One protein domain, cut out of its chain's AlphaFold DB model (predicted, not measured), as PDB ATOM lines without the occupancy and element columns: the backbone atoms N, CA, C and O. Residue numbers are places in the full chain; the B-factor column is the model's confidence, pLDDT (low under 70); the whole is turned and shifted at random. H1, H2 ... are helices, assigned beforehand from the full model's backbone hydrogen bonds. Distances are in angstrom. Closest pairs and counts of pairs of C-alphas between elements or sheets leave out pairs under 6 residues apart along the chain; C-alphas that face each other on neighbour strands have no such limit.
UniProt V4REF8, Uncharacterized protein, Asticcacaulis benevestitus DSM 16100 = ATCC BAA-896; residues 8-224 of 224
ATOM      1  N   ASN A   8     109.774 -25.094  74.547       52.78
ATOM      2  CA  ASN A   8     109.684 -24.835  75.980       52.78
ATOM      3  C   ASN A   8     110.226 -23.457  76.398       52.78
ATOM      4  O   ASN A   8     109.689 -22.883  77.342       52.78
ATOM      5  N   GLY A   9     111.235 -22.908  75.706       61.03
ATOM      6  CA  GLY A   9     111.769 -21.576  76.020       61.03
ATOM      7  C   GLY A   9     110.727 -20.481  75.785       61.03
ATOM      8  O   GLY A   9     110.491 -19.643  76.644       61.03
ATOM      9  N   THR A  10     109.978 -20.573  74.683       74.38
ATOM     10  CA  THR A  10     108.974 -19.560  74.326       74.38
ATOM     11  C   THR A  10     107.787 -19.514  75.290       74.38
ATOM     12  O   THR A  10     107.262 -18.433  75.560       74.38
ATOM     13  N   ILE A  11     107.359 -20.657  75.841       76.12
ATOM     14  CA  ILE A  11     106.251 -20.711  76.810       76.12
ATOM     15  C   ILE A  11     106.697 -20.183  78.175       76.12
ATOM     16  O   ILE A  11     105.967 -19.410  78.794       76.12
ATOM     17  N   GLN A  12     107.883 -20.577  78.648       79.62
ATOM     18  CA  GLN A  12     108.422 -20.092  79.919       79.62
ATOM     19  C   GLN A  12     108.608 -18.573  79.906       79.62
ATOM     20  O   GLN A  12     108.139 -17.903  80.829       79.62
ATOM     21  N   ASP A  13     109.205 -18.035  78.842       83.00
ATOM     22  CA  ASP A  13     109.425 -16.598  78.674       83.00
ATOM     23  C   ASP A  13     108.089 -15.844  78.593       83.00
ATOM     24  O   ASP A  13     107.892 -14.823  79.250       83.00
ATOM     25  N   TRP A  14     107.096 -16.391  77.878       84.69
ATOM     26  CA  TRP A  14     105.755 -15.803  77.838       84.69
ATOM     27  C   TRP A  14     105.078 -15.775  79.218       84.69
ATOM     28  O   TRP A  14     104.466 -14.762  79.577       84.69
ATOM     29  N   ILE A  15     105.190 -16.856  80.006       83.38
ATOM     30  CA  ILE A  15     104.613 -16.916  81.358       83.38
ATOM     31  C   ILE A  15     105.285 -15.881  82.270       83.38
ATOM     32  O   ILE A  15     104.580 -15.138  82.960       83.38
ATOM     33  N   LYS A  16     106.624 -15.839  82.266       82.94
ATOM     34  CA  LYS A  16     107.442 -14.970  83.124       82.94
ATOM     35  C   LYS A  16     107.243 -13.489  82.785       82.94
ATOM     36  O   LYS A  16     106.924 -12.708  83.679       82.94
ATOM     37  N   ASP A  17     107.337 -13.122  81.508       83.00
ATOM     38  CA  ASP A  17     107.463 -11.714  81.116       83.00
ATOM     39  C   ASP A  17     106.127 -11.053  80.769       83.00
ATOM     40  O   ASP A  17     105.922  -9.869  81.038       83.00
ATOM     41  N   LYS A  18     105.192 -11.799  80.169       83.81
ATOM     42  CA  LYS A  18     103.926 -11.230  79.676       83.81
ATOM     43  C   LYS A  18     102.749 -11.599  80.562       83.81
ATOM     44  O   LYS A  18     101.985 -10.731  80.991       83.81
ATOM     45  N   TYR A  19     102.588 -12.887  80.845       85.62
ATOM     46  CA  TYR A  19     101.404 -13.372  81.539       85.62
ATOM     47  C   TYR A  19     101.389 -12.967  83.016       85.62
ATOM     48  O   TYR A  19     100.362 -12.498  83.506       85.62
ATOM     49  N   TYR A  20     102.517 -13.093  83.721       87.62
ATOM     50  CA  TYR A  20     102.608 -12.741  85.140       87.62
ATOM     51  C   TYR A  20     102.267 -11.264  85.410       87.62
ATOM     52  O   TYR A  20     101.456 -10.969  86.289       87.62
ATOM     53  N   ALA A  21     102.786 -10.337  84.597       85.44
ATOM     54  CA  ALA A  21     102.475  -8.908  84.709       85.44
ATOM     55  C   ALA A  21     100.970  -8.615  84.517       85.44
ATOM     56  O   ALA A  21     100.357  -7.860  85.284       85.44
ATOM     57  N   SER A  22     100.341  -9.261  83.529       86.44
ATOM     58  CA  SER A  22      98.895  -9.155  83.298       86.44
ATOM     59  C   SER A  22      98.079  -9.770  84.441       86.44
ATOM     60  O   SER A  22      97.000  -9.272  84.781       86.44
ATOM     61  N   LEU A  23      98.570 -10.856  85.036       87.38
ATOM     62  CA  LEU A  23      97.896 -11.568  86.114       87.38
ATOM     63  C   LEU A  23      97.833 -10.733  87.393       87.38
ATOM     64  O   LEU A  23      96.754 -10.622  87.973       87.38
ATOM     65  N   ALA A  24      98.944 -10.105  87.788       83.69
ATOM     66  CA  ALA A  24      98.997  -9.230  88.959       83.69
ATOM     67  C   ALA A  24      97.989  -8.070  88.838       83.69
ATOM     68  O   ALA A  24      97.208  -7.799  89.754       83.69
ATOM     69  N   THR A  25      97.915  -7.452  87.654       87.81
ATOM     70  CA  THR A  25      96.942  -6.386  87.356       87.81
ATOM     71  C   THR A  25      95.498  -6.897  87.424       87.81
ATOM     72  O   THR A  25      94.609  -6.244  87.981       87.81
ATOM     73  N   THR A  26      95.250  -8.101  86.902       87.94
ATOM     74  CA  THR A  26      93.929  -8.746  86.943       87.94
ATOM     75  C   THR A  26      93.514  -9.081  88.376       87.94
ATOM     76  O   THR A  26      92.365  -8.849  88.759       87.94
ATOM     77  N   ALA A  27      94.434  -9.589  89.197       86.62
ATOM     78  CA  ALA A  27      94.190  -9.874  90.607       86.62
ATOM     79  C   ALA A  27      93.819  -8.592  91.371       86.62
ATOM     80  O   ALA A  27      92.765  -8.551  92.009       86.62
ATOM     81  N   ALA A  28      94.605  -7.520  91.217       88.62
ATOM     82  CA  ALA A  28      94.327  -6.217  91.827       88.62
ATOM     83  C   ALA A  28      92.961  -5.646  91.400       88.62
ATOM     84  O   ALA A  28      92.193  -5.158  92.233       88.62
ATOM     85  N   THR A  29      92.607  -5.781  90.119       90.62
ATOM     86  CA  THR A  29      91.302  -5.349  89.591       90.62
ATOM     87  C   THR A  29      90.145  -6.118  90.237       90.62
ATOM     88  O   THR A  29      89.139  -5.518  90.614       90.62
ATOM     89  N   ASN A  30      90.281  -7.435  90.430       88.62
ATOM     90  CA  ASN A  30      89.251  -8.244  91.092       88.62
ATOM     91  C   ASN A  30      89.095  -7.897  92.580       88.62
ATOM     92  O   ASN A  30      87.967  -7.871  93.074       88.62
ATOM     93  N   VAL A  31      90.194  -7.589  93.280       92.38
ATOM     94  CA  VAL A  31      90.151  -7.093  94.667       92.38
ATOM     95  C   VAL A  31      89.410  -5.756  94.729       92.38
ATOM     96  O   VAL A  31      88.486  -5.597  95.526       92.38
ATOM     97  N   SER A  32      89.754  -4.813  93.847       94.25
ATOM     98  CA  SER A  32      89.081  -3.511  93.762       94.25
ATOM     99  C   SER A  32      87.582  -3.654  93.465       94.25
ATOM    100  O   SER A  32      86.743  -3.033  94.121       94.25
ATOM    101  N   TYR A  33      87.223  -4.544  92.538       92.12
ATOM    102  CA  TYR A  33      85.833  -4.846  92.207       92.12
ATOM    103  C   TYR A  33      85.058  -5.450  93.386       92.12
ATOM    104  O   TYR A  33      83.904  -5.077  93.626       92.12
ATOM    105  N   LEU A  34      85.684  -6.355  94.147       94.44
ATOM    106  CA  LEU A  34      85.099  -6.920  95.360       94.44
ATOM    107  C   LEU A  34      84.854  -5.827  96.408       94.44
ATOM    108  O   LEU A  34      83.729  -5.698  96.890       94.44
ATOM    109  N   ASN A  35      85.865  -5.006  96.699       95.81
ATOM    110  CA  ASN A  35      85.762  -3.909  97.665       95.81
ATOM    111  C   ASN A  35      84.686  -2.898  97.263       95.81
ATOM    112  O   ASN A  35      83.870  -2.503  98.089       95.81
ATOM    113  N   THR A  36      84.623  -2.544  95.978       95.88
ATOM    114  CA  THR A  36      83.584  -1.663  95.431       95.88
ATOM    115  C   THR A  36      82.195  -2.276  95.608       95.88
ATOM    116  O   THR A  36      81.263  -1.595  96.024       95.88
ATOM    117  N   THR A  37      82.046  -3.577  95.346       95.00
ATOM    118  CA  THR A  37      80.774  -4.292  95.536       95.00
ATOM    119  C   THR A  37      80.330  -4.270  97.000       95.00
ATOM    120  O   THR A  37      79.159  -4.014  97.275       95.00
ATOM    121  N   VAL A  38      81.253  -4.504  97.938       96.06
ATOM    122  CA  VAL A  38      80.974  -4.451  99.382       96.06
ATOM    123  C   VAL A  38      80.626  -3.027  99.820       96.06
ATOM    124  O   VAL A  38      79.648  -2.844 100.536       96.06
ATOM    125  N   ALA A  39      81.362  -2.017  99.352       96.94
ATOM    126  CA  ALA A  39      81.090  -0.617  99.667       96.94
ATOM    127  C   ALA A  39      79.683  -0.195  99.216       96.94
ATOM    128  O   ALA A  39      78.937   0.377 100.004       96.94
ATOM    129  N   TRP A  40      79.276  -0.561  97.995       96.56
ATOM    130  CA  TRP A  40      77.911  -0.326  97.516       96.56
ATOM    131  C   TRP A  40      76.856  -1.027  98.371       96.56
ATOM    132  O   TRP A  40      75.834  -0.419  98.689       96.56
ATOM    133  N   ALA A  41      77.107  -2.279  98.765       96.12
ATOM    134  CA  ALA A  41      76.204  -3.009  99.648       96.12
ATOM    135  C   ALA A  41      76.043  -2.282 100.992       96.12
ATOM    136  O   ALA A  41      74.916  -2.064 101.425       96.12
ATOM    137  N   VAL A  42      77.145  -1.839 101.608       96.81
ATOM    138  CA  VAL A  42      77.138  -1.074 102.866       96.81
ATOM    139  C   VAL A  42      76.380   0.242 102.710       96.81
ATOM    140  O   VAL A  42      75.483   0.515 103.500       96.81
ATOM    141  N   SER A  43      76.687   1.048 101.692       97.50
ATOM    142  CA  SER A  43      76.041   2.350 101.493       97.50
ATOM    143  C   SER A  43      74.533   2.225 101.279       97.50
ATOM    144  O   SER A  43      73.766   2.963 101.897       97.50
ATOM    145  N   LEU A  44      74.099   1.272 100.446       95.50
ATOM    146  CA  LEU A  44      72.676   1.016 100.221       95.50
ATOM    147  C   LEU A  44      71.995   0.501 101.487       95.50
ATOM    148  O   LEU A  44      70.900   0.953 101.808       95.50
ATOM    149  N   MET A  45      72.655  -0.388 102.228       95.94
ATOM    150  CA  MET A  45      72.159  -0.895 103.502       95.94
ATOM    151  C   MET A  45      71.960   0.212 104.527       95.94
ATOM    152  O   MET A  45      70.869   0.362 105.070       95.94
ATOM    153  N   THR A  46      72.998   1.004 104.782       97.06
ATOM    154  CA  THR A  46      72.950   2.091 105.756       97.06
ATOM    155  C   THR A  46      71.924   3.144 105.351       97.06
ATOM    156  O   THR A  46      71.123   3.547 106.189       97.06
ATOM    157  N   GLY A  47      71.898   3.549 104.078       97.38
ATOM    158  CA  GLY A  47      70.934   4.530 103.577       97.38
ATOM    159  C   GLY A  47      69.491   4.038 103.678       97.38
ATOM    160  O   GLY A  47      68.637   4.748 104.205       97.38
ATOM    161  N   ALA A  48      69.216   2.807 103.241       95.88
ATOM    162  CA  ALA A  48      67.875   2.232 103.311       95.88
ATOM    163  C   ALA A  48      67.404   2.046 104.758       95.88
ATOM    164  O   ALA A  48      66.271   2.398 105.078       95.88
ATOM    165  N   LEU A  49      68.269   1.549 105.648       97.00
ATOM    166  CA  LEU A  49      67.934   1.406 107.064       97.00
ATOM    167  C   LEU A  49      67.706   2.761 107.734       97.00
ATOM    168  O   LEU A  49      66.738   2.897 108.471       97.00
ATOM    169  N   ALA A  50      68.538   3.766 107.459       97.50
ATOM    170  CA  ALA A  50      68.336   5.111 107.990       97.50
ATOM    171  C   ALA A  50      66.978   5.678 107.560       97.50
ATOM    172  O   ALA A  50      66.231   6.164 108.403       97.50
ATOM    173  N   LEU A  51      66.622   5.542 106.276       96.31
ATOM    174  CA  LEU A  51      65.327   5.989 105.761       96.31
ATOM    175  C   LEU A  51      64.160   5.268 106.445       96.31
ATOM    176  O   LEU A  51      63.263   5.934 106.954       96.31
ATOM    177  N   VAL A  52      64.196   3.933 106.517       95.56
ATOM    178  CA  VAL A  52      63.132   3.136 107.155       95.56
ATOM    179  C   VAL A  52      62.983   3.481 108.637       95.56
ATOM    180  O   VAL A  52      61.870   3.690 109.107       95.56
ATOM    181  N   LEU A  53      64.092   3.571 109.372       95.56
ATOM    182  CA  LEU A  53      64.077   3.817 110.816       95.56
ATOM    183  C   LEU A  53      63.758   5.275 111.173       95.56
ATOM    184  O   LEU A  53      63.270   5.534 112.267       95.56
ATOM    185  N   SER A  54      64.021   6.221 110.268       95.88
ATOM    186  CA  SER A  54      63.669   7.638 110.440       95.88
ATOM    187  C   SER A  54      62.193   7.942 110.177       95.88
ATOM    188  O   SER A  54      61.732   9.044 110.468       95.88
ATOM    189  N   HIS A  55      61.447   6.992 109.610       94.62
ATOM    190  CA  HIS A  55      60.047   7.195 109.280       94.62
ATOM    191  C   HIS A  55      59.202   7.300 110.559       94.62
ATOM    192  O   HIS A  55      59.179   6.377 111.369       94.62
ATOM    193  N   GLU A  56      58.461   8.401 110.730       93.56
ATOM    194  CA  GLU A  56      57.724   8.718 111.971       93.56
ATOM    195  C   GLU A  56      56.735   7.627 112.408       93.56
ATOM    196  O   GLU A  56      56.443   7.478 113.593       93.56
ATOM    197  N   LYS A  57      56.208   6.858 111.448       92.56
ATOM    198  CA  LYS A  57      55.224   5.791 111.687       92.56
ATOM    199  C   LYS A  57      55.852   4.405 111.830       92.56
ATOM    200  O   LYS A  57      55.125   3.418 111.872       92.56
ATOM    201  N   PHE A  58      57.177   4.303 111.872       91.75
ATOM    202  CA  PHE A  58      57.850   3.023 112.050       91.75
ATOM    203  C   PHE A  58      57.508   2.409 113.426       91.75
ATOM    204  O   PHE A  58      57.639   3.095 114.443       91.75
ATOM    205  N   PRO A  59      57.123   1.118 113.511       93.44
ATOM    206  CA  PRO A  59      56.933   0.154 112.422       93.44
ATOM    207  C   PRO A  59      55.534   0.207 111.777       93.44
ATOM    208  O   PRO A  59      54.525  -0.020 112.445       93.44
ATOM    209  N   ASP A  60      55.475   0.379 110.452       90.38
ATOM    210  CA  ASP A  60      54.244   0.355 109.648       90.38
ATOM    211  C   ASP A  60      54.308  -0.646 108.472       90.38
ATOM    212  O   ASP A  60      55.352  -1.229 108.165       90.38
ATOM    213  N   LYS A  61      53.168  -0.862 107.792       86.00
ATOM    214  CA  LYS A  61      53.072  -1.776 106.636       86.00
ATOM    215  C   LYS A  61      54.052  -1.407 105.499       86.00
ATOM    216  O   LYS A  61      54.712  -2.312 104.992       86.00
ATOM    217  N   PRO A  62      54.212  -0.129 105.095       89.06
ATOM    218  CA  PRO A  62      55.240   0.275 104.130       89.06
ATOM    219  C   PRO A  62      56.667  -0.127 104.519       89.06
ATOM    220  O   PRO A  62      57.410  -0.613 103.662       89.06
ATOM    221  N   SER A  63      57.039  -0.005 105.798       92.00
ATOM    222  CA  SER A  63      58.369  -0.400 106.282       92.00
ATOM    223  C   SER A  63      58.659  -1.886 106.070       92.00
ATOM    224  O   SER A  63      59.780  -2.246 105.716       92.00
ATOM    225  N   VAL A  64      57.648  -2.756 106.193       90.06
ATOM    226  CA  VAL A  64      57.772  -4.189 105.862       90.06
ATOM    227  C   VAL A  64      58.160  -4.373 104.394       90.06
ATOM    228  O   VAL A  64      59.067  -5.144 104.084       90.06
ATOM    229  N   GLY A  65      57.508  -3.643 103.486       87.25
ATOM    230  CA  GLY A  65      57.793  -3.703 102.051       87.25
ATOM    231  C   GLY A  65      59.199  -3.205 101.722       87.25
ATOM    232  O   GLY A  65      59.921  -3.857 100.970       87.25
ATOM    233  N   ALA A  66      59.618  -2.098 102.339       92.19
ATOM    234  CA  ALA A  66      60.962  -1.552 102.175       92.19
ATOM    235  C   ALA A  66      62.051  -2.526 102.662       92.19
ATOM    236  O   ALA A  66      63.019  -2.775 101.944       92.19
ATOM    237  N   LEU A  67      61.873  -3.132 103.842       93.75
ATOM    238  CA  LEU A  67      62.795  -4.138 104.382       93.75
ATOM    239  C   LEU A  67      62.830  -5.416 103.526       93.75
ATOM    240  O   LEU A  67      63.894  -6.008 103.352       93.75
ATOM    241  N   ALA A  68      61.697  -5.821 102.948       90.94
ATOM    242  CA  ALA A  68      61.616  -6.965 102.043       90.94
ATOM    243  C   ALA A  68      62.388  -6.712 100.731       90.94
ATOM    244  O   ALA A  68      63.211  -7.533 100.323       90.94
ATOM    245  N   VAL A  69      62.213  -5.537 100.117       91.31
ATOM    246  CA  VAL A  69      63.002  -5.123  98.944       91.31
ATOM    247  C   VAL A  69      64.492  -5.045  99.286       91.31
ATOM    248  O   VAL A  69      65.326  -5.531  98.520       91.31
ATOM    249  N   LEU A  70      64.838  -4.497 100.454       94.69
ATOM    250  CA  LEU A  70      66.223  -4.428 100.915       94.69
ATOM    251  C   LEU A  70      66.850  -5.825 101.041       94.69
ATOM    252  O   LEU A  70      67.992  -6.016 100.631       94.69
ATOM    253  N   LEU A  71      66.099  -6.822 101.518       92.69
ATOM    254  CA  LEU A  71      66.559  -8.210 101.598       92.69
ATOM    255  C   LEU A  71      66.912  -8.797 100.218       92.69
ATOM    256  O   LEU A  71      67.941  -9.466 100.086       92.69
ATOM    257  N   ILE A  72      66.112  -8.507  99.184       91.62
ATOM    258  CA  ILE A  72      66.410  -8.896  97.792       91.62
ATOM    259  C   ILE A  72      67.719  -8.251  97.330       91.62
ATOM    260  O   ILE A  72      68.591  -8.931  96.784       91.62
ATOM    261  N   VAL A  73      67.880  -6.951  97.586       93.75
ATOM    262  CA  VAL A  73      69.084  -6.200  97.208       93.75
ATOM    263  C   VAL A  73      70.330  -6.787  97.882       93.75
ATOM    264  O   VAL A  73      71.329  -7.025  97.201       93.75
ATOM    265  N   ILE A  74      70.280  -7.107  99.181       94.94
ATOM    266  CA  ILE A  74      71.397  -7.767  99.886       94.94
ATOM    267  C   ILE A  74      71.717  -9.124  99.257       94.94
ATOM    268  O   ILE A  74      72.891  -9.423  99.043       94.94
ATOM    269  N   GLY A  75      70.692  -9.925  98.939       92.25
ATOM    270  CA  GLY A  75      70.839 -11.202  98.233       92.25
ATOM    271  C   GLY A  75      71.636 -11.060  96.939       92.25
ATOM    272  O   GLY A  75      72.635 -11.757  96.734       92.25
ATOM    273  N   HIS A  76      71.268 -10.073  96.130       93.06
ATOM    274  CA  HIS A  76      71.942  -9.776  94.875       93.06
ATOM    275  C   HIS A  76      73.417  -9.381  95.078       93.06
ATOM    276  O   HIS A  76      74.321  -9.924  94.427       93.06
ATOM    277  N   PHE A  77      73.695  -8.467  96.017       95.31
ATOM    278  CA  PHE A  77      75.065  -8.056  96.341       95.31
ATOM    279  C   PHE A  77      75.899  -9.202  96.921       95.31
ATOM    280  O   PHE A  77      77.078  -9.319  96.587       95.31
ATOM    281  N   PHE A  78      75.296 -10.083  97.717       95.50
ATOM    282  CA  PHE A  78      75.948 -11.268  98.264       95.50
ATOM    283  C   PHE A  78      76.410 -12.225  97.157       95.50
ATOM    284  O   PHE A  78      77.560 -12.684  97.152       95.50
ATOM    285  N   VAL A  79      75.548 -12.500  96.174       92.62
ATOM    286  CA  VAL A  79      75.895 -13.347  95.023       92.62
ATOM    287  C   VAL A  79      76.982 -12.689  94.176       92.62
ATOM    288  O   VAL A  79      77.939 -13.352  93.762       92.62
ATOM    289  N   ARG A  80      76.886 -11.374  93.948       92.69
ATOM    290  CA  ARG A  80      77.907 -10.608  93.221       92.69
ATOM    291  C   ARG A  80      79.263 -10.648  93.934       92.69
ATOM    292  O   ARG A  80      80.269 -10.943  93.286       92.69
ATOM    293  N   ALA A  81      79.285 -10.434  95.248       94.56
ATOM    294  CA  ALA A  81      80.486 -10.524  96.076       94.56
ATOM    295  C   ALA A  81      81.076 -11.940  96.061       94.56
ATOM    296  O   ALA A  81      82.283 -12.105  95.921       94.56
ATOM    297  N   SER A  82      80.238 -12.976  96.089       93.50
ATOM    298  CA  SER A  82      80.682 -14.371  95.995       93.50
ATOM    299  C   SER A  82      81.343 -14.711  94.661       93.50
ATOM    300  O   SER A  82      82.368 -15.401  94.629       93.50
ATOM    301  N   LYS A  83      80.810 -14.195  93.549       90.12
ATOM    302  CA  LYS A  83      81.445 -14.331  92.228       90.12
ATOM    303  C   LYS A  83      82.781 -13.585  92.169       90.12
ATOM    304  O   LYS A  83      83.771 -14.151  91.714       90.12
ATOM    305  N   ALA A  84      82.824 -12.352  92.673       91.12
ATOM    306  CA  ALA A  84      84.048 -11.555  92.739       91.12
ATOM    307  C   ALA A  84      85.129 -12.235  93.597       91.12
ATOM    308  O   ALA A  84      86.266 -12.384  93.155       91.12
ATOM    309  N   TYR A  85      84.752 -12.746  94.771       93.62
ATOM    310  CA  TYR A  85      85.642 -13.489  95.661       93.62
ATOM    311  C   TYR A  85      86.176 -14.768  95.005       93.62
ATOM    312  O   TYR A  85      87.354 -15.090  95.126       93.62
ATOM    313  N   THR A  86      85.333 -15.481  94.252       92.00
ATOM    314  CA  THR A  86      85.755 -16.661  93.479       92.00
ATOM    315  C   THR A  86      86.845 -16.306  92.465       92.00
ATOM    316  O   THR A  86      87.858 -17.001  92.383       92.00
ATOM    317  N   ASN A  87      86.665 -15.216  91.715       90.81
ATOM    318  CA  ASN A  87      87.660 -14.751  90.748       90.81
ATOM    319  C   ASN A  87      88.952 -14.302  91.433       90.81
ATOM    320  O   ASN A  87      90.031 -14.696  90.998       90.81
ATOM    321  N   MET A  88      88.848 -13.560  92.536       92.75
ATOM    322  CA  MET A  88      90.001 -13.171  93.345       92.75
ATOM    323  C   MET A  88      90.811 -14.400  93.777       92.75
ATOM    324  O   MET A  88      92.004 -14.474  93.509       92.75
ATOM    325  N   MET A  89      90.155 -15.416  94.349       92.31
ATOM    326  CA  MET A  89      90.833 -16.642  94.781       92.31
ATOM    327  C   MET A  89      91.492 -17.396  93.624       92.31
ATOM    328  O   MET A  89      92.595 -17.909  93.795       92.31
ATOM    329  N   ARG A  90      90.860 -17.449  92.443       91.12
ATOM    330  CA  ARG A  90      91.452 -18.066  91.243       91.12
ATOM    331  C   ARG A  90      92.755 -17.387  90.848       91.12
ATOM    332  O   ARG A  90      93.768 -18.066  90.697       91.12
ATOM    333  N   PHE A  91      92.732 -16.066  90.703       90.94
ATOM    334  CA  PHE A  91      93.905 -15.325  90.255       90.94
ATOM    335  C   PHE A  91      95.006 -15.294  91.315       90.94
ATOM    336  O   PHE A  91      96.160 -15.500  90.964       90.94
ATOM    337  N   THR A  92      94.671 -15.182  92.604       91.62
ATOM    338  CA  THR A  92      95.660 -15.273  93.690       91.62
ATOM    339  C   THR A  92      96.288 -16.667  93.796       91.62
ATOM    340  O   THR A  92      97.487 -16.784  94.045       91.62
ATOM    341  N   THR A  93      95.521 -17.750  93.618       91.44
ATOM    342  CA  THR A  93      96.089 -19.110  93.588       91.44
ATOM    343  C   THR A  93      97.021 -19.283  92.393       91.44
ATOM    344  O   THR A  93      98.112 -19.832  92.549       91.44
ATOM    345  N   LEU A  94      96.620 -18.788  91.222       91.44
ATOM    346  CA  LEU A  94      97.426 -18.878  90.011       91.44
ATOM    347  C   LEU A  94      98.718 -18.062  90.118       91.44
ATOM    348  O   LEU A  94      99.783 -18.548  89.751       91.44
ATOM    349  N   GLU A  95      98.637 -16.858  90.678       91.31
ATOM    350  CA  GLU A  95      99.778 -15.980  90.933       91.31
ATOM    351  C   GLU A  95     100.786 -16.655  91.863       91.31
ATOM    352  O   GLU A  95     101.962 -16.771  91.523       91.31
ATOM    353  N   LYS A  96     100.320 -17.206  92.991       91.25
ATOM    354  CA  LYS A  96     101.171 -17.962  93.923       91.25
ATOM    355  C   LYS A  96     101.843 -19.160  93.258       91.25
ATOM    356  O   LYS A  96     102.997 -19.450  93.567       91.25
ATOM    357  N   SER A  97     101.131 -19.857  92.377       89.94
ATOM    358  CA  SER A  97     101.697 -20.992  91.653       89.94
ATOM    359  C   SER A  97     102.780 -20.563  90.669       89.94
ATOM    360  O   SER A  97     103.872 -21.124  90.684       89.94
ATOM    361  N   ILE A  98     102.531 -19.510  89.885       89.69
ATOM    362  CA  ILE A  98     103.518 -18.962  88.949       89.69
ATOM    363  C   ILE A  98     104.756 -18.478  89.696       89.69
ATOM    364  O   ILE A  98     105.855 -18.873  89.326       89.69
ATOM    365  N   ILE A  99     104.598 -17.712  90.779       90.75
ATOM    366  CA  ILE A  99     105.728 -17.257  91.606       90.75
ATOM    367  C   ILE A  99     106.543 -18.456  92.094       90.75
ATOM    368  O   ILE A  99     107.763 -18.466  91.959       90.75
ATOM    369  N   LYS A 100     105.883 -19.498  92.610       90.44
ATOM    370  CA  LYS A 100     106.564 -20.714  93.064       90.44
ATOM    371  C   LYS A 100     107.318 -21.412  91.928       90.44
ATOM    372  O   LYS A 100     108.455 -21.827  92.125       90.44
ATOM    373  N   SER A 101     106.711 -21.524  90.749       88.62
ATOM    374  CA  SER A 101     107.351 -22.109  89.568       88.62
ATOM    375  C   SER A 101     108.534 -21.281  89.065       88.62
ATOM    376  O   SER A 101     109.518 -21.859  88.624       88.62
ATOM    377  N   ILE A 102     108.463 -19.949  89.148       87.00
ATOM    378  CA  ILE A 102     109.573 -19.054  88.796       87.00
ATOM    379  C   ILE A 102     110.732 -19.239  89.777       87.00
ATOM    380  O   ILE A 102     111.866 -19.402  89.344       87.00
ATOM    381  N   LEU A 103     110.449 -19.256  91.083       88.56
ATOM    382  CA  LEU A 103     111.470 -19.394  92.127       88.56
ATOM    383  C   LEU A 103     112.186 -20.750  92.095       88.56
ATOM    384  O   LEU A 103     113.364 -20.818  92.429       88.56
ATOM    385  N   ASN A 104     111.487 -21.810  91.693       87.56
ATOM    386  CA  ASN A 104     112.055 -23.155  91.582       87.56
ATOM    387  C   ASN A 104     112.684 -23.448  90.207       87.56
ATOM    388  O   ASN A 104     113.172 -24.553  90.000       87.56
ATOM    389  N   ASP A 105     112.607 -22.509  89.260       81.62
ATOM    390  CA  ASP A 105     112.931 -22.709  87.838       81.62
ATOM    391  C   ASP A 105     112.203 -23.907  87.178       81.62
ATOM    392  O   ASP A 105     112.636 -24.486  86.187       81.62
ATOM    393  N   GLU A 106     111.029 -24.254  87.713       80.88
ATOM    394  CA  GLU A 106     110.126 -25.308  87.223       80.88
ATOM    395  C   GLU A 106     108.982 -24.725  86.372       80.88
ATOM    396  O   GLU A 106     107.906 -25.320  86.236       80.88
ATOM    397  N   CYS A 107     109.158 -23.513  85.839       72.38
ATOM    398  CA  CYS A 107     108.165 -22.892  84.969       72.38
ATOM    399  C   CYS A 107     108.006 -23.769  83.719       72.38
ATOM    400  O   CYS A 107     108.993 -24.119  83.092       72.38
ATOM    401  N   GLY A 108     106.802 -24.215  83.370       71.19
ATOM    402  CA  GLY A 108     106.639 -25.178  82.275       71.19
ATOM    403  C   GLY A 108     105.246 -25.788  82.225       71.19
ATOM    404  O   GLY A 108     104.268 -25.152  82.626       71.19
ATOM    405  N   ASP A 109     105.152 -27.043  81.781       76.00
ATOM    406  CA  ASP A 109     103.882 -27.747  81.542       76.00
ATOM    407  C   ASP A 109     102.930 -27.743  82.741       76.00
ATOM    408  O   ASP A 109     101.712 -27.686  82.573       76.00
ATOM    409  N   ARG A 110     103.461 -27.792  83.967       81.81
ATOM    410  CA  ARG A 110     102.643 -27.734  85.183       81.81
ATOM    411  C   ARG A 110     101.937 -26.385  85.315       81.81
ATOM    412  O   ARG A 110     100.721 -26.352  85.481       81.81
ATOM    413  N   THR A 111     102.680 -25.288  85.210       84.19
ATOM    414  CA  THR A 111     102.132 -23.930  85.290       84.19
ATOM    415  C   THR A 111     101.153 -23.677  84.145       84.19
ATOM    416  O   THR A 111     100.075 -23.138  84.373       84.19
ATOM    417  N   ALA A 112     101.467 -24.148  82.935       81.69
ATOM    418  CA  ALA A 112     100.567 -24.064  81.786       81.69
ATOM    419  C   ALA A 112      99.244 -24.824  82.017       81.69
ATOM    420  O   ALA A 112      98.171 -24.297  81.718       81.69
ATOM    421  N   LYS A 113      99.288 -26.024  82.615       86.06
ATOM    422  CA  LYS A 113      98.083 -26.781  83.008       86.06
ATOM    423  C   LYS A 113      97.258 -26.045  84.058       86.06
ATOM    424  O   LYS A 113      96.034 -26.023  83.962       86.06
ATOM    425  N   GLU A 114      97.902 -25.419  85.037       87.25
ATOM    426  CA  GLU A 114      97.204 -24.639  86.060       87.25
ATOM    427  C   GLU A 114      96.586 -23.353  85.483       87.25
ATOM    428  O   GLU A 114      95.455 -23.015  85.830       87.25
ATOM    429  N   ILE A 115      97.252 -22.684  84.533       87.44
ATOM    430  CA  ILE A 115      96.668 -21.575  83.759       87.44
ATOM    431  C   ILE A 115      95.439 -22.065  82.985       87.44
ATOM    432  O   ILE A 115      94.373 -21.452  83.068       87.44
ATOM    433  N   ALA A 116      95.551 -23.192  82.283       84.12
ATOM    434  CA  ALA A 116      94.435 -23.779  81.550       84.12
ATOM    435  C   ALA A 116      93.261 -24.113  82.484       84.12
ATOM    436  O   ALA A 116      92.121 -23.771  82.180       84.12
ATOM    437  N   GLN A 117      93.525 -24.704  83.648       85.88
ATOM    438  CA  GLN A 117      92.499 -25.082  84.619       85.88
ATOM    439  C   GLN A 117      91.826 -23.863  85.269       85.88
ATOM    440  O   GLN A 117      90.595 -23.778  85.312       85.88
ATOM    441  N   TYR A 118      92.617 -22.924  85.794       85.44
ATOM    442  CA  TYR A 118      92.104 -21.819  86.598       85.44
ATOM    443  C   TYR A 118      91.709 -20.605  85.775       85.44
ATOM    444  O   TYR A 118      90.723 -19.975  86.137       85.44
ATOM    445  N   HIS A 119      92.406 -20.259  84.692       83.75
ATOM    446  CA  HIS A 119      92.036 -19.118  83.850       83.75
ATOM    447  C   HIS A 119      90.951 -19.521  82.846       83.75
ATOM    448  O   HIS A 119      89.888 -18.902  82.822       83.75
ATOM    449  N   VAL A 120      91.177 -20.587  82.071       78.69
ATOM    450  CA  VAL A 120      90.317 -20.925  80.920       78.69
ATOM    451  C   VAL A 120      89.204 -21.906  81.272       78.69
ATOM    452  O   VAL A 120      88.065 -21.717  80.859       78.69
ATOM    453  N   GLY A 121      89.491 -22.912  82.094       76.06
ATOM    454  CA  GLY A 121      88.509 -23.877  82.591       76.06
ATOM    455  C   GLY A 121      87.600 -23.321  83.687       76.06
ATOM    456  O   GLY A 121      86.692 -24.015  84.141       76.06
ATOM    457  N   TRP A 122      87.852 -22.085  84.136       80.62
ATOM    458  CA  TRP A 122      87.092 -21.416  85.195       80.62
ATOM    459  C   TRP A 122      86.941 -22.247  86.476       80.62
ATOM    460  O   TRP A 122      85.996 -22.077  87.251       80.62
ATOM    461  N   HIS A 123      87.908 -23.128  86.740       83.94
ATOM    462  CA  HIS A 123      87.851 -23.978  87.911       83.94
ATOM    463  C   HIS A 123      88.010 -23.144  89.180       83.94
ATOM    464  O   HIS A 123      88.855 -22.255  89.270       83.94
ATOM    465  N   CYS A 124      87.192 -23.439  90.183       81.25
ATOM    466  CA  CYS A 124      87.252 -22.751  91.458       81.25
ATOM    467  C   CYS A 124      88.179 -23.520  92.414       81.25
ATOM    468  O   CYS A 124      87.894 -24.685  92.686       81.25
ATOM    469  N   PRO A 125      89.241 -22.901  92.970       87.50
ATOM    470  CA  PRO A 125      90.186 -23.596  93.849       87.50
ATOM    471  C   PRO A 125      89.571 -23.995  95.198       87.50
ATOM    472  O   PRO A 125      90.124 -24.818  95.921       87.50
ATOM    473  N   LEU A 126      88.428 -23.405  95.563       89.06
ATOM    474  CA  LEU A 126      87.733 -23.676  96.815       89.06
ATOM    475  C   LEU A 126      86.340 -24.272  96.569       89.06
ATOM    476  O   LEU A 126      85.642 -23.865  95.641       89.06
ATOM    477  N   PRO A 127      85.858 -25.167  97.447       88.88
ATOM    478  CA  PRO A 127      84.457 -25.562  97.450       88.88
ATOM    479  C   PRO A 127      83.541 -24.340  97.587       88.88
ATOM    480  O   PRO A 127      83.755 -23.495  98.462       88.88
ATOM    481  N   ARG A 128      82.468 -24.279  96.787       85.19
ATOM    482  CA  ARG A 128      81.506 -23.154  96.771       85.19
ATOM    483  C   ARG A 128      80.966 -22.813  98.166       85.19
ATOM    484  O   ARG A 128      80.790 -21.644  98.487       85.19
ATOM    485  N   ARG A 129      80.761 -23.826  99.021       87.00
ATOM    486  CA  ARG A 129      80.310 -23.645 100.416       87.00
ATOM    487  C   ARG A 129      81.301 -22.833 101.251       87.00
ATOM    488  O   ARG A 129      80.875 -21.977 102.015       87.00
ATOM    489  N   LYS A 130      82.609 -23.060 101.077       91.88
ATOM    490  CA  LYS A 130      83.648 -22.293 101.784       91.88
ATOM    491  C   LYS A 130      83.674 -20.837 101.322       91.88
ATOM    492  O   LYS A 130      83.851 -19.959 102.152       91.88
ATOM    493  N   ILE A 131      83.458 -20.586 100.028       91.75
ATOM    494  CA  ILE A 131      83.359 -19.219  99.492       91.75
ATOM    495  C   ILE A 131      82.160 -18.494 100.086       91.75
ATOM    496  O   ILE A 131      82.325 -17.416 100.642       91.75
ATOM    497  N   ALA A 132      80.974 -19.099 100.018       90.75
ATOM    498  CA  ALA A 132      79.766 -18.497 100.568       90.75
ATOM    499  C   ALA A 132      79.914 -18.204 102.067       90.75
ATOM    500  O   ALA A 132      79.587 -17.107 102.504       90.75
ATOM    501  N   LEU A 133      80.472 -19.148 102.836       93.50
ATOM    502  CA  LEU A 133      80.721 -18.948 104.260       93.50
ATOM    503  C   LEU A 133      81.686 -17.784 104.503       93.50
ATOM    504  O   LEU A 133      81.384 -16.924 105.317       93.50
ATOM    505  N   LYS A 134      82.791 -17.705 103.754       94.56
ATOM    506  CA  LYS A 134      83.735 -16.588 103.866       94.56
ATOM    507  C   LYS A 134      83.103 -15.246 103.519       94.56
ATOM    508  O   LYS A 134      83.335 -14.276 104.224       94.56
ATOM    509  N   VAL A 135      82.280 -15.169 102.477       95.12
ATOM    510  CA  VAL A 135      81.577 -13.922 102.137       95.12
ATOM    511  C   VAL A 135      80.556 -13.554 103.217       95.12
ATOM    512  O   VAL A 135      80.430 -12.382 103.563       95.12
ATOM    513  N   LEU A 136      79.864 -14.537 103.800       94.38
ATOM    514  CA  LEU A 136      78.948 -14.296 104.916       94.38
ATOM    515  C   LEU A 136      79.683 -13.782 106.161       94.38
ATOM    516  O   LEU A 136      79.217 -12.825 106.773       94.38
ATOM    517  N   THR A 137      80.809 -14.391 106.537       95.12
ATOM    518  CA  THR A 137      81.495 -14.087 107.801       95.12
ATOM    519  C   THR A 137      82.557 -12.999 107.666       95.12
ATOM    520  O   THR A 137      82.534 -12.037 108.421       95.12
ATOM    521  N   GLU A 138      83.485 -13.121 106.713       95.25
ATOM    522  CA  GLU A 138      84.636 -12.213 106.564       95.25
ATOM    523  C   GLU A 138      84.251 -10.896 105.875       95.25
ATOM    524  O   GLU A 138      84.791  -9.852 106.227       95.25
ATOM    525  N   LEU A 139      83.301 -10.915 104.927       93.75
ATOM    526  CA  LEU A 139      82.816  -9.695 104.253       93.75
ATOM    527  C   LEU A 139      81.567  -9.086 104.911       93.75
ATOM    528  O   LEU A 139      80.996  -8.134 104.386       93.75
ATOM    529  N   GLY A 140      81.125  -9.633 106.045       94.06
ATOM    530  CA  GLY A 140      80.072  -9.051 106.879       94.06
ATOM    531  C   GLY A 140      78.635  -9.192 106.362       94.06
ATOM    532  O   GLY A 140      77.710  -8.741 107.038       94.06
ATOM    533  N   PHE A 141      78.402  -9.863 105.228       95.06
ATOM    534  CA  PHE A 141      77.046 -10.056 104.687       95.06
ATOM    535  C   PHE A 141      76.115 -10.808 105.643       95.06
ATOM    536  O   PHE A 141      74.911 -10.556 105.647       95.06
ATOM    537  N   GLY A 142      76.651 -11.700 106.479       94.75
ATOM    538  CA  GLY A 142      75.885 -12.389 107.514       94.75
ATOM    539  C   GLY A 142      75.236 -11.411 108.493       94.75
ATOM    540  O   GLY A 142      74.059 -11.563 108.809       94.75
ATOM    541  N   TYR A 143      75.952 -10.358 108.899       95.62
ATOM    542  CA  TYR A 143      75.393  -9.317 109.762       95.62
ATOM    543  C   TYR A 143      74.285  -8.532 109.056       95.62
ATOM    544  O   TYR A 143      73.256  -8.265 109.670       95.62
ATOM    545  N   PHE A 144      74.437  -8.222 107.763       95.44
ATOM    546  CA  PHE A 144      73.390  -7.535 106.993       95.44
ATOM    547  C   PHE A 144      72.107  -8.360 106.903       95.44
ATOM    548  O   PHE A 144      71.027  -7.834 107.172       95.44
ATOM    549  N   PHE A 145      72.221  -9.656 106.595       94.88
ATOM    550  CA  PHE A 145      71.068 -10.555 106.594       94.88
ATOM    551  C   PHE A 145      70.418 -10.642 107.974       94.88
ATOM    552  O   PHE A 145      69.204 -10.500 108.068       94.88
ATOM    553  N   LEU A 146      71.201 -10.828 109.041       96.06
ATOM    554  CA  LEU A 146      70.666 -10.931 110.401       96.06
ATOM    555  C   LEU A 146      69.931  -9.659 110.836       96.06
ATOM    556  O   LEU A 146      68.836  -9.757 111.382       96.06
ATOM    557  N   ILE A 147      70.496  -8.480 110.562       96.38
ATOM    558  CA  ILE A 147      69.875  -7.194 110.907       96.38
ATOM    559  C   ILE A 147      68.563  -7.015 110.143       96.38
ATOM    560  O   ILE A 147      67.540  -6.717 110.756       96.38
ATOM    561  N   VAL A 148      68.553  -7.227 108.823       95.62
ATOM    562  CA  VAL A 148      67.345  -6.999 108.014       95.62
ATOM    563  C   VAL A 148      66.276  -8.044 108.277       95.62
ATOM    564  O   VAL A 148      65.117  -7.676 108.424       95.62
ATOM    565  N   ILE A 149      66.637  -9.322 108.404       93.69
ATOM    566  CA  ILE A 149      65.684 -10.378 108.767       93.69
ATOM    567  C   ILE A 149      65.132 -10.123 110.172       93.69
ATOM    568  O   ILE A 149      63.923 -10.209 110.369       93.69
ATOM    569  N   GLY A 150      65.984  -9.758 111.134       95.19
ATOM    570  CA  GLY A 150      65.565  -9.430 112.496       95.19
ATOM    571  C   GLY A 150      64.588  -8.254 112.539       95.19
ATOM    572  O   GLY A 150      63.521  -8.366 113.141       95.19
ATOM    573  N   LEU A 151      64.906  -7.157 111.843       95.38
ATOM    574  CA  LEU A 151      64.025  -5.992 111.727       95.38
ATOM    575  C   LEU A 151      62.730  -6.321 110.988       95.38
ATOM    576  O   LEU A 151      61.667  -5.877 111.413       95.38
ATOM    577  N   LEU A 152      62.792  -7.106 109.913       93.00
ATOM    578  CA  LEU A 152      61.618  -7.509 109.142       93.00
ATOM    579  C   LEU A 152      60.668  -8.349 109.999       93.00
ATOM    580  O   LEU A 152      59.481  -8.039 110.069       93.00
ATOM    581  N   ILE A 153      61.190  -9.358 110.703       90.81
ATOM    582  CA  ILE A 153      60.417 -10.191 111.630       90.81
ATOM    583  C   ILE A 153      59.806  -9.321 112.732       90.81
ATOM    584  O   ILE A 153      58.599  -9.373 112.959       90.81
ATOM    585  N   TRP A 154      60.605  -8.474 113.384       93.19
ATOM    586  CA  TRP A 154      60.121  -7.590 114.446       93.19
ATOM    587  C   TRP A 154      59.016  -6.636 113.960       93.19
ATOM    588  O   TRP A 154      57.976  -6.512 114.607       93.19
ATOM    589  N   THR A 155      59.199  -6.024 112.785       91.50
ATOM    590  CA  THR A 155      58.224  -5.113 112.160       91.50
ATOM    591  C   THR A 155      56.937  -5.855 111.797       91.50
ATOM    592  O   THR A 155      55.849  -5.332 112.031       91.50
ATOM    593  N   LEU A 156      57.029  -7.088 111.285       87.38
ATOM    594  CA  LEU A 156      55.867  -7.934 110.994       87.38
ATOM    595  C   LEU A 156      55.048  -8.225 112.259       87.38
ATOM    596  O   LEU A 156      53.838  -8.016 112.261       87.38
ATOM    597  N   PHE A 157      55.702  -8.634 113.351       86.88
ATOM    598  CA  PHE A 157      55.021  -8.904 114.622       86.88
ATOM    599  C   PHE A 157      54.398  -7.649 115.241       86.88
ATOM    600  O   PHE A 157      53.328  -7.729 115.843       86.88
ATOM    601  N   LYS A 158      55.061  -6.494 115.117       89.44
ATOM    602  CA  LYS A 158      54.613  -5.254 115.758       89.44
ATOM    603  C   LYS A 158      53.538  -4.513 114.961       89.44
ATOM    604  O   LYS A 158      52.624  -3.969 115.573       89.44
ATOM    605  N   SER A 159      53.643  -4.486 113.632       83.12
ATOM    606  CA  SER A 159      52.736  -3.717 112.767       83.12
ATOM    607  C   SER A 159      51.371  -4.376 112.579       83.12
ATOM    608  O   SER A 159      50.392  -3.675 112.329       83.12
ATOM    609  N   SER A 160      51.264  -5.703 112.682       68.81
ATOM    610  CA  SER A 160      49.982  -6.404 112.559       68.81
ATOM    611  C   SER A 160      50.031  -7.788 113.226       68.81
ATOM    612  O   SER A 160      50.531  -8.738 112.625       68.81
ATOM    613  N   PRO A 161      49.460  -7.963 114.433       67.62
ATOM    614  CA  PRO A 161      49.390  -9.270 115.097       67.62
ATOM    615  C   PRO A 161      48.719 -10.346 114.228       67.62
ATOM    616  O   PRO A 161      49.123 -11.504 114.246       67.62
ATOM    617  N   GLU A 162      47.762  -9.951 113.389       70.12
ATOM    618  CA  GLU A 162      47.056 -10.811 112.427       70.12
ATOM    619  C   GLU A 162      47.971 -11.405 111.338       70.12
ATOM    620  O   GLU A 162      47.657 -12.422 110.725       70.12
ATOM    621  N   TRP A 163      49.131 -10.794 111.094       62.22
ATOM    622  CA  TRP A 163      50.107 -11.272 110.114       62.22
ATOM    623  C   TRP A 163      51.055 -12.310 110.694       62.22
ATOM    624  O   TRP A 163      51.584 -13.144 109.958       62.22
ATOM    625  N   SER A 164      51.249 -12.296 112.012       60.44
ATOM    626  CA  SER A 164      52.091 -13.281 112.689       60.44
ATOM    627  C   SER A 164      51.532 -14.702 112.561       60.44
ATOM    628  O   SER A 164      52.287 -15.649 112.337       60.44
ATOM    629  N   THR A 165      50.203 -14.847 112.583       58.41
ATOM    630  CA  THR A 165      49.505 -16.106 112.291       58.41
ATOM    631  C   THR A 165      49.624 -16.487 110.815       58.41
ATOM    632  O   THR A 165      49.854 -17.657 110.510       58.41
ATOM    633  N   CYS A 166      49.567 -15.517 109.896       54.66
ATOM    634  CA  CYS A 166      49.732 -15.754 108.458       54.66
ATOM    635  C   CYS A 166      51.150 -16.188 108.071       54.66
ATOM    636  O   CYS A 166      51.293 -17.034 107.197       54.66
ATOM    637  N   PHE A 167      52.199 -15.658 108.708       57.00
ATOM    638  CA  PHE A 167      53.584 -16.042 108.408       57.00
ATOM    639  C   PHE A 167      53.873 -17.491 108.836       57.00
ATOM    640  O   PHE A 167      54.526 -18.233 108.104       57.00
ATOM    641  N   GLY A 168      53.311 -17.931 109.971       55.34
ATOM    642  CA  GLY A 168      53.329 -19.341 110.380       55.34
ATOM    643  C   GLY A 168      52.508 -20.251 109.453       55.34
ATOM    644  O   GLY A 168      52.918 -21.375 109.173       55.34
ATOM    645  N   LEU A 169      51.383 -19.752 108.925       49.34
ATOM    646  CA  LEU A 169      50.486 -20.479 108.014       49.34
ATOM    647  C   LEU A 169      50.891 -20.426 106.530       49.34
ATOM    648  O   LEU A 169      50.426 -21.257 105.755       49.34
ATOM    649  N   TRP A 170      51.787 -19.528 106.110       52.31
ATOM    650  CA  TRP A 170      52.313 -19.495 104.735       52.31
ATOM    651  C   TRP A 170      53.136 -20.753 104.412       52.31
ATOM    652  O   TRP A 170      53.188 -21.185 103.264       52.31
ATOM    653  N   ILE A 171      53.706 -21.396 105.439       52.38
ATOM    654  CA  ILE A 171      54.337 -22.722 105.340       52.38
ATOM    655  C   ILE A 171      53.278 -23.839 105.185       52.38
ATOM    656  O   ILE A 171      53.595 -24.920 104.694       52.38
ATOM    657  N   VAL A 172      52.014 -23.600 105.569       48.09
ATOM    658  CA  VAL A 172      51.014 -24.647 105.868       48.09
ATOM    659  C   VAL A 172      49.630 -24.396 105.227       48.09
ATOM    660  O   VAL A 172      48.660 -24.959 105.696       48.09
ATOM    661  N   TYR A 173      49.506 -23.653 104.116       48.47
ATOM    662  CA  TYR A 173      48.228 -23.376 103.408       48.47
ATOM    663  C   TYR A 173      47.267 -22.373 104.101       48.47
ATOM    664  O   TYR A 173      46.705 -22.667 105.150       48.47
ATOM    665  N   GLN A 174      46.947 -21.254 103.420       48.78
ATOM    666  CA  GLN A 174      45.586 -20.781 103.034       48.78
ATOM    667  C   GLN A 174      45.570 -19.255 102.725       48.78
ATOM    668  O   GLN A 174      46.044 -18.466 103.537       48.78
ATOM    669  N   PRO A 175      44.938 -18.797 101.621       51.00
ATOM    670  CA  PRO A 175      44.805 -17.374 101.268       51.00
ATOM    671  C   PRO A 175      43.610 -16.650 101.931       51.00
ATOM    672  O   PRO A 175      43.285 -15.530 101.552       51.00
ATOM    673  N   LYS A 176      42.928 -17.260 102.912       54.09
ATOM    674  CA  LYS A 176      41.684 -16.710 103.494       54.09
ATOM    675  C   LYS A 176      41.879 -15.613 104.551       54.09
ATOM    676  O   LYS A 176      40.891 -15.058 105.014       54.09
ATOM    677  N   CYS A 177      43.113 -15.302 104.943       56.19
ATOM    678  CA  CYS A 177      43.382 -14.371 106.044       56.19
ATOM    679  C   CYS A 177      43.541 -12.899 105.625       56.19
ATOM    680  O   CYS A 177      43.734 -12.051 106.490       56.19
ATOM    681  N   PHE A 178      43.464 -12.568 104.333       60.94
ATOM    682  CA  PHE A 178      43.649 -11.189 103.876       60.94
ATOM    683  C   PHE A 178      42.313 -10.451 103.785       60.94
ATOM    684  O   PHE A 178      41.460 -10.795 102.970       60.94
ATOM    685  N   SER A 179      42.142  -9.418 104.614       65.62
ATOM    686  CA  SER A 179      40.953  -8.553 104.615       65.62
ATOM    687  C   SER A 179      40.972  -7.504 103.493       65.62
ATOM    688  O   SER A 179      39.931  -6.941 103.162       65.62
ATOM    689  N   SER A 180      42.136  -7.261 102.875       78.88
ATOM    690  CA  SER A 180      42.341  -6.284 101.800       78.88
ATOM    691  C   SER A 180      43.309  -6.790 100.722       78.88
ATOM    692  O   SER A 180      44.270  -7.507 101.009       78.88
ATOM    693  N   ASN A 181      43.117  -6.336  99.475       77.88
ATOM    694  CA  ASN A 181      44.050  -6.563  98.360       77.88
ATOM    695  C   ASN A 181      45.473  -6.072  98.673       77.88
ATOM    696  O   ASN A 181      46.450  -6.668  98.218       77.88
ATOM    697  N   GLN A 182      45.600  -5.001  99.462       73.56
ATOM    698  CA  GLN A 182      46.898  -4.475  99.883       73.56
ATOM    699  C   GLN A 182      47.644  -5.470 100.779       73.56
ATOM    700  O   GLN A 182      48.861  -5.614 100.668       73.56
ATOM    701  N   ASP A 183      46.914  -6.195 101.624       71.25
ATOM    702  CA  ASP A 183      47.500  -7.173 102.532       71.25
ATOM    703  C   ASP A 183      47.927  -8.441 101.776       71.25
ATOM    704  O   ASP A 183      49.028  -8.950 101.980       71.25
ATOM    705  N   ALA A 184      47.131  -8.886 100.800       72.94
ATOM    706  CA  ALA A 184      47.518  -9.989  99.919       72.94
ATOM    707  C   ALA A 184      48.798  -9.673  99.119       72.94
ATOM    708  O   ALA A 184      49.702 -10.508  99.029       72.94
ATOM    709  N   PHE A 185      48.910  -8.452  98.580       75.50
ATOM    710  CA  PHE A 185      50.103  -8.005  97.854       75.50
ATOM    711  C   PHE A 185      51.351  -7.984  98.744       75.50
ATOM    712  O   PHE A 185      52.399  -8.502  98.363       75.50
ATOM    713  N   MET A 186      51.241  -7.428  99.950       75.19
ATOM    714  CA  MET A 186      52.361  -7.332 100.888       75.19
ATOM    715  C   MET A 186      52.790  -8.718 101.419       75.19
ATOM    716  O   MET A 186      53.986  -8.974 101.598       75.19
ATOM    717  N   GLY A 187      51.852  -9.658 101.575       71.19
ATOM    718  CA  GLY A 187      52.152 -11.063 101.870       71.19
ATOM    719  C   GLY A 187      52.903 -11.763 100.731       71.19
ATOM    720  O   GLY A 187      53.902 -12.442 100.962       71.19
ATOM    721  N   LEU A 188      52.487 -11.543  99.481       79.62
ATOM    722  CA  LEU A 188      53.206 -12.057  98.312       79.62
ATOM    723  C   LEU A 188      54.615 -11.456  98.209       79.62
ATOM    724  O   LEU A 188      55.579 -12.190  98.006       79.62
ATOM    725  N   LEU A 189      54.748 -10.138  98.384       78.94
ATOM    726  CA  LEU A 189      56.030  -9.440  98.313       78.94
ATOM    727  C   LEU A 189      57.019  -9.986  99.344       78.94
ATOM    728  O   LEU A 189      58.162 -10.270  98.997       78.94
ATOM    729  N   THR A 190      56.588 -10.174 100.592       73.38
ATOM    730  CA  THR A 190      57.440 -10.744 101.645       73.38
ATOM    731  C   THR A 190      57.852 -12.179 101.321       73.38
ATOM    732  O   THR A 190      59.046 -12.471 101.337       73.38
ATOM    733  N   GLY A 191      56.917 -13.048 100.921       75.81
ATOM    734  CA  GLY A 191      57.229 -14.423 100.509       75.81
ATOM    735  C   GLY A 191      58.219 -14.497  99.340       75.81
ATOM    736  O   GLY A 191      59.225 -15.207  99.407       75.81
ATOM    737  N   VAL A 192      57.995 -13.697  98.294       80.38
ATOM    738  CA  VAL A 192      58.902 -13.580  97.139       80.38
ATOM    739  C   VAL A 192      60.270 -13.036  97.560       80.38
ATOM    740  O   VAL A 192      61.292 -13.515  97.072       80.38
ATOM    741  N   SER A 193      60.313 -12.101  98.509       75.75
ATOM    742  CA  SER A 193      61.563 -11.510  99.002       75.75
ATOM    743  C   SER A 193      62.426 -12.479  99.804       75.75
ATOM    744  O   SER A 193      63.640 -12.312  99.831       75.75
ATOM    745  N   PHE A 194      61.844 -13.516 100.413       76.06
ATOM    746  CA  PHE A 194      62.614 -14.635 100.966       76.06
ATOM    747  C   PHE A 194      63.019 -15.635  99.877       76.06
ATOM    748  O   PHE A 194      64.152 -16.117  99.868       76.06
ATOM    749  N   ALA A 195      62.120 -15.931  98.934       80.69
ATOM    750  CA  ALA A 195      62.366 -16.919  97.890       80.69
ATOM    751  C   ALA A 195      63.456 -16.487  96.896       80.69
ATOM    752  O   ALA A 195      64.297 -17.310  96.549       80.69
ATOM    753  N   ILE A 196      63.483 -15.225  96.450       83.00
ATOM    754  CA  ILE A 196      64.438 -14.747  95.434       83.00
ATOM    755  C   ILE A 196      65.893 -14.876  95.907       83.00
ATOM    756  O   ILE A 196      66.654 -15.544  95.208       83.00
ATOM    757  N   PRO A 197      66.309 -14.340  97.073       79.12
ATOM    758  CA  PRO A 197      67.676 -14.515  97.563       79.12
ATOM    759  C   PRO A 197      68.047 -15.986  97.707       79.12
ATOM    760  O   PRO A 197      69.132 -16.388  97.299       79.12
ATOM    761  N   ILE A 198      67.133 -16.814  98.227       80.75
ATOM    762  CA  ILE A 198      67.360 -18.257  98.350       80.75
ATOM    763  C   ILE A 198      67.569 -18.876  96.966       80.75
ATOM    764  O   ILE A 198      68.531 -19.612  96.775       80.75
ATOM    765  N   LEU A 199      66.725 -18.561  95.984       82.44
ATOM    766  CA  LEU A 199      66.845 -19.064  94.619       82.44
ATOM    767  C   LEU A 199      68.124 -18.581  93.938       82.44
ATOM    768  O   LEU A 199      68.770 -19.387  93.278       82.44
ATOM    769  N   GLU A 200      68.537 -17.326  94.113       78.56
ATOM    770  CA  GLU A 200      69.801 -16.821  93.568       78.56
ATOM    771  C   GLU A 200      71.010 -17.517  94.211       78.56
ATOM    772  O   GLU A 200      71.946 -17.920  93.511       78.56
ATOM    773  N   ILE A 201      70.970 -17.727  95.530       78.44
ATOM    774  CA  ILE A 201      71.994 -18.460  96.280       78.44
ATOM    775  C   ILE A 201      72.048 -19.917  95.804       78.44
ATOM    776  O   ILE A 201      73.117 -20.418  95.449       78.44
ATOM    777  N   LEU A 202      70.908 -20.605  95.728       79.88
ATOM    778  CA  LEU A 202      70.819 -21.978  95.225       79.88
ATOM    779  C   LEU A 202      71.272 -22.054  93.764       79.88
ATOM    780  O   LEU A 202      72.030 -22.950  93.400       79.88
ATOM    781  N   TRP A 203      70.887 -21.100  92.920       78.62
ATOM    782  CA  TRP A 203      71.306 -21.045  91.522       78.62
ATOM    783  C   TRP A 203      72.824 -20.881  91.395       78.62
ATOM    784  O   TRP A 203      73.454 -21.586  90.599       78.62
ATOM    785  N   MET A 204      73.440 -20.047  92.239       76.50
ATOM    786  CA  MET A 204      74.896 -19.956  92.360       76.50
ATOM    787  C   MET A 204      75.514 -21.309  92.760       76.50
ATOM    788  O   MET A 204      76.547 -21.701  92.206       76.50
ATOM    789  N   PHE A 205      74.886 -22.049  93.678       72.94
ATOM    790  CA  PHE A 205      75.371 -23.358  94.121       72.94
ATOM    791  C   PHE A 205      75.192 -24.478  93.100       72.94
ATOM    792  O   PHE A 205      76.072 -25.335  93.031       72.94
ATOM    793  N   PHE A 206      74.119 -24.480  92.308       74.31
ATOM    794  CA  PHE A 206      73.750 -25.623  91.467       74.31
ATOM    795  C   PHE A 206      73.961 -25.404  89.968       74.31
ATOM    796  O   PHE A 206      74.328 -26.351  89.278       74.31
ATOM    797  N   ARG A 207      73.754 -24.191  89.440       63.38
ATOM    798  CA  ARG A 207      73.519 -24.002  87.995       63.38
ATOM    799  C   ARG A 207      74.427 -22.993  87.301       63.38
ATOM    800  O   ARG A 207      74.350 -22.868  86.084       63.38
ATOM    801  N   SER A 208      75.272 -22.283  88.043       53.22
ATOM    802  CA  SER A 208      76.145 -21.246  87.489       53.22
ATOM    803  C   SER A 208      76.986 -21.791  86.310       53.22
ATOM    804  O   SER A 208      77.829 -22.659  86.541       53.22
ATOM    805  N   PRO A 209      76.772 -21.331  85.057       50.66
ATOM    806  CA  PRO A 209      77.320 -21.927  83.830       50.66
ATOM    807  C   PRO A 209      78.794 -21.590  83.554       50.66
ATOM    808  O   PRO A 209      79.290 -21.886  82.469       50.66
ATOM    809  N   TYR A 210      79.530 -21.044  84.527       49.66
ATOM    810  CA  TYR A 210      80.974 -20.769  84.434       49.66
ATOM    811  C   TYR A 210      81.845 -22.046  84.355       49.66
ATOM    812  O   TYR A 210      82.999 -22.021  84.746       49.66
ATOM    813  N   PHE A 211      81.299 -23.178  83.904       44.88
ATOM    814  CA  PHE A 211      81.936 -24.502  83.915       44.88
ATOM    815  C   PHE A 211      81.818 -25.238  82.573       44.88
ATOM    816  O   PHE A 211      82.055 -26.442  82.508       44.88
ATOM    817  N   LYS A 212      81.430 -24.555  81.488       42.91
ATOM    818  CA  LYS A 212      81.513 -25.165  80.157       42.91
ATOM    819  C   LYS A 212      82.976 -25.134  79.707       42.91
ATOM    820  O   LYS A 212      83.518 -24.055  79.499       42.91
ATOM    821  N   ASN A 213      83.591 -26.314  79.608       41.19
ATOM    822  CA  ASN A 213      84.956 -26.513  79.115       41.19
ATOM    823  C   ASN A 213      85.154 -25.771  77.786       41.19
ATOM    824  O   ASN A 213      84.522 -26.110  76.787       41.19
ATOM    825  N   ILE A 214      86.024 -24.763  77.787       49.19
ATOM    826  CA  ILE A 214      86.562 -24.158  76.571       49.19
ATOM    827  C   ILE A 214      87.895 -24.856  76.304       49.19
ATOM    828  O   ILE A 214      88.756 -24.899  77.184       49.19
ATOM    829  N   ASP A 215      88.046 -25.429  75.110       48.38
ATOM    830  CA  ASP A 215      89.253 -26.148  74.696       48.38
ATOM    831  C   ASP A 215      90.433 -25.177  74.533       48.38
ATOM    832  O   ASP A 215      90.620 -24.525  73.503       48.38
ATOM    833  N   VAL A 216      91.242 -25.078  75.587       49.78
ATOM    834  CA  VAL A 216      92.385 -24.156  75.715       49.78
ATOM    835  C   VAL A 216      93.444 -24.386  74.639       49.78
ATOM    836  O   VAL A 216      94.072 -23.445  74.161       49.78
ATOM    837  N   LEU A 217      93.600 -25.643  74.218       46.19
ATOM    838  CA  LEU A 217      94.534 -26.041  73.166       46.19
ATOM    839  C   LEU A 217      94.181 -25.439  71.805       46.19
ATOM    840  O   LEU A 217      95.056 -25.343  70.949       46.19
ATOM    841  N   LYS A 218      92.928 -25.021  71.604       53.56
ATOM    842  CA  LYS A 218      92.496 -24.378  70.366       53.56
ATOM    843  C   LYS A 218      92.863 -22.893  70.347       53.56
ATOM    844  O   LYS A 218      93.458 -22.438  69.384       53.56
ATOM    845  N   ILE A 219      92.633 -22.179  71.454       52.00
ATOM    846  CA  ILE A 219      92.953 -20.743  71.572       52.00
ATOM    847  C   ILE A 219      94.471 -20.510  71.575       52.00
ATOM    848  O   ILE A 219      94.953 -19.602  70.906       52.00
ATOM    849  N   ALA A 220      95.242 -21.353  72.268       48.91
ATOM    850  CA  ALA A 220      96.702 -21.239  72.277       48.91
ATOM    851  C   ALA A 220      97.334 -21.531  70.901       48.91
ATOM    852  O   ALA A 220      98.362 -20.948  70.575       48.91
ATOM    853  N   LYS A 221      96.708 -22.391  70.081       50.44
ATOM    854  CA  LYS A 221      97.115 -22.645  68.685       50.44
ATOM    855  C   LYS A 221      96.720 -21.537  67.712       50.44
ATOM    856  O   LYS A 221      97.283 -21.478  66.631       50.44
ATOM    857  N   GLU A 222      95.718 -20.731  68.050       56.19
ATOM    858  CA  GLU A 222      95.231 -19.639  67.197       56.19
ATOM    859  C   GLU A 222      95.951 -18.307  67.486       56.19
ATOM    860  O   GLU A 222      95.888 -17.396  66.666       56.19
ATOM    861  N   GLN A 223      96.635 -18.185  68.633       47.03
ATOM    862  CA  GLN A 223      97.355 -16.969  69.049       47.03
ATOM    863  C   GLN A 223      98.889 -17.047  68.933       47.03
ATOM    864  O   GLN A 223      99.558 -16.062  69.255       47.03
ATOM    865  N   GLY A 224      99.446 -18.182  68.502       39.84
ATOM    866  CA  GLY A 224     100.878 -18.375  68.235       39.84
ATOM    867  C   GLY A 224     101.104 -18.865  66.818       39.84
ATOM    868  O   GLY A 224     102.124 -18.450  66.228       39.84
TER     869      GLY A 224
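Overview. This is residues 8 to 224 of the 224 residues of an uncharacterized protein of Asticcacaulis benevestitus DSM 16100 = ATCC BAA-896 (UniProt V4REF8). A long helical hairpin, H1 and H2, makes the length of a rod, with H3 packed along one end part of H2, H5 and H7 along the other, and H4 crossing H2 between H3 and H5. H6 makes a corner with H5, and H8, the last helix, lies beside H3, set in from the end of the rod where H1 begins. The 217 printed residues have eight named helices, H1 to H8 in order, and no named strand: all helix. The whole is loose, radius of gyration of the C-alphas 23.6 A, spanning 77 by 34 by 25 A.

Arrangement. H1, residues 8 to 54, has a kink of 38 degrees near residue 20. It forms a hairpin with the hub H2, residues 61 to 103, at a shallow tilt of 19 degrees; their closest C-alphas, Leu 34 and Ala 84, are 5.4 A apart. By closest C-alphas, H2 also touches H3, residues 109 to 120 (Arg 90 to Tyr 118, 6.0 A), H4, residues 128 to 137, at a steep 62 degrees (Ser 82 to Val 135, 6.2 A), H5, residues 141 to 159 (Leu 67 to Leu 152, 6.0 A), and H7, residues 181 to 206, the same way (Gly 75 to Pro 197, 4.6 A). H1, H2, H3 and H5 form a bundle, helices side by side. H6, residues 161 to 170, touches H5 only at the corner. Every O i to N i+4 pair is within hydrogen-bond range in H2, H3, H4, H5 and H8, residues 216 to 222; H1 has 40 of 43, H6 4 of 6, H7 21 of 22.

Along the chain. H1 begins at C-alpha 8 (109.684, -24.835, 75.980) and is 66.0 A long; H2 is 62.7 A, H7 36.0 A. H8 ends at C-alpha 222 (95.231, -19.639, 67.197).

Size, cuts and confidence. The farthest C-alphas, Gly 9 and Ser 179, are 77.5 A apart. The printed part has no cut and no long link. Low confidence includes residues 163 to 179 and 207 to 224.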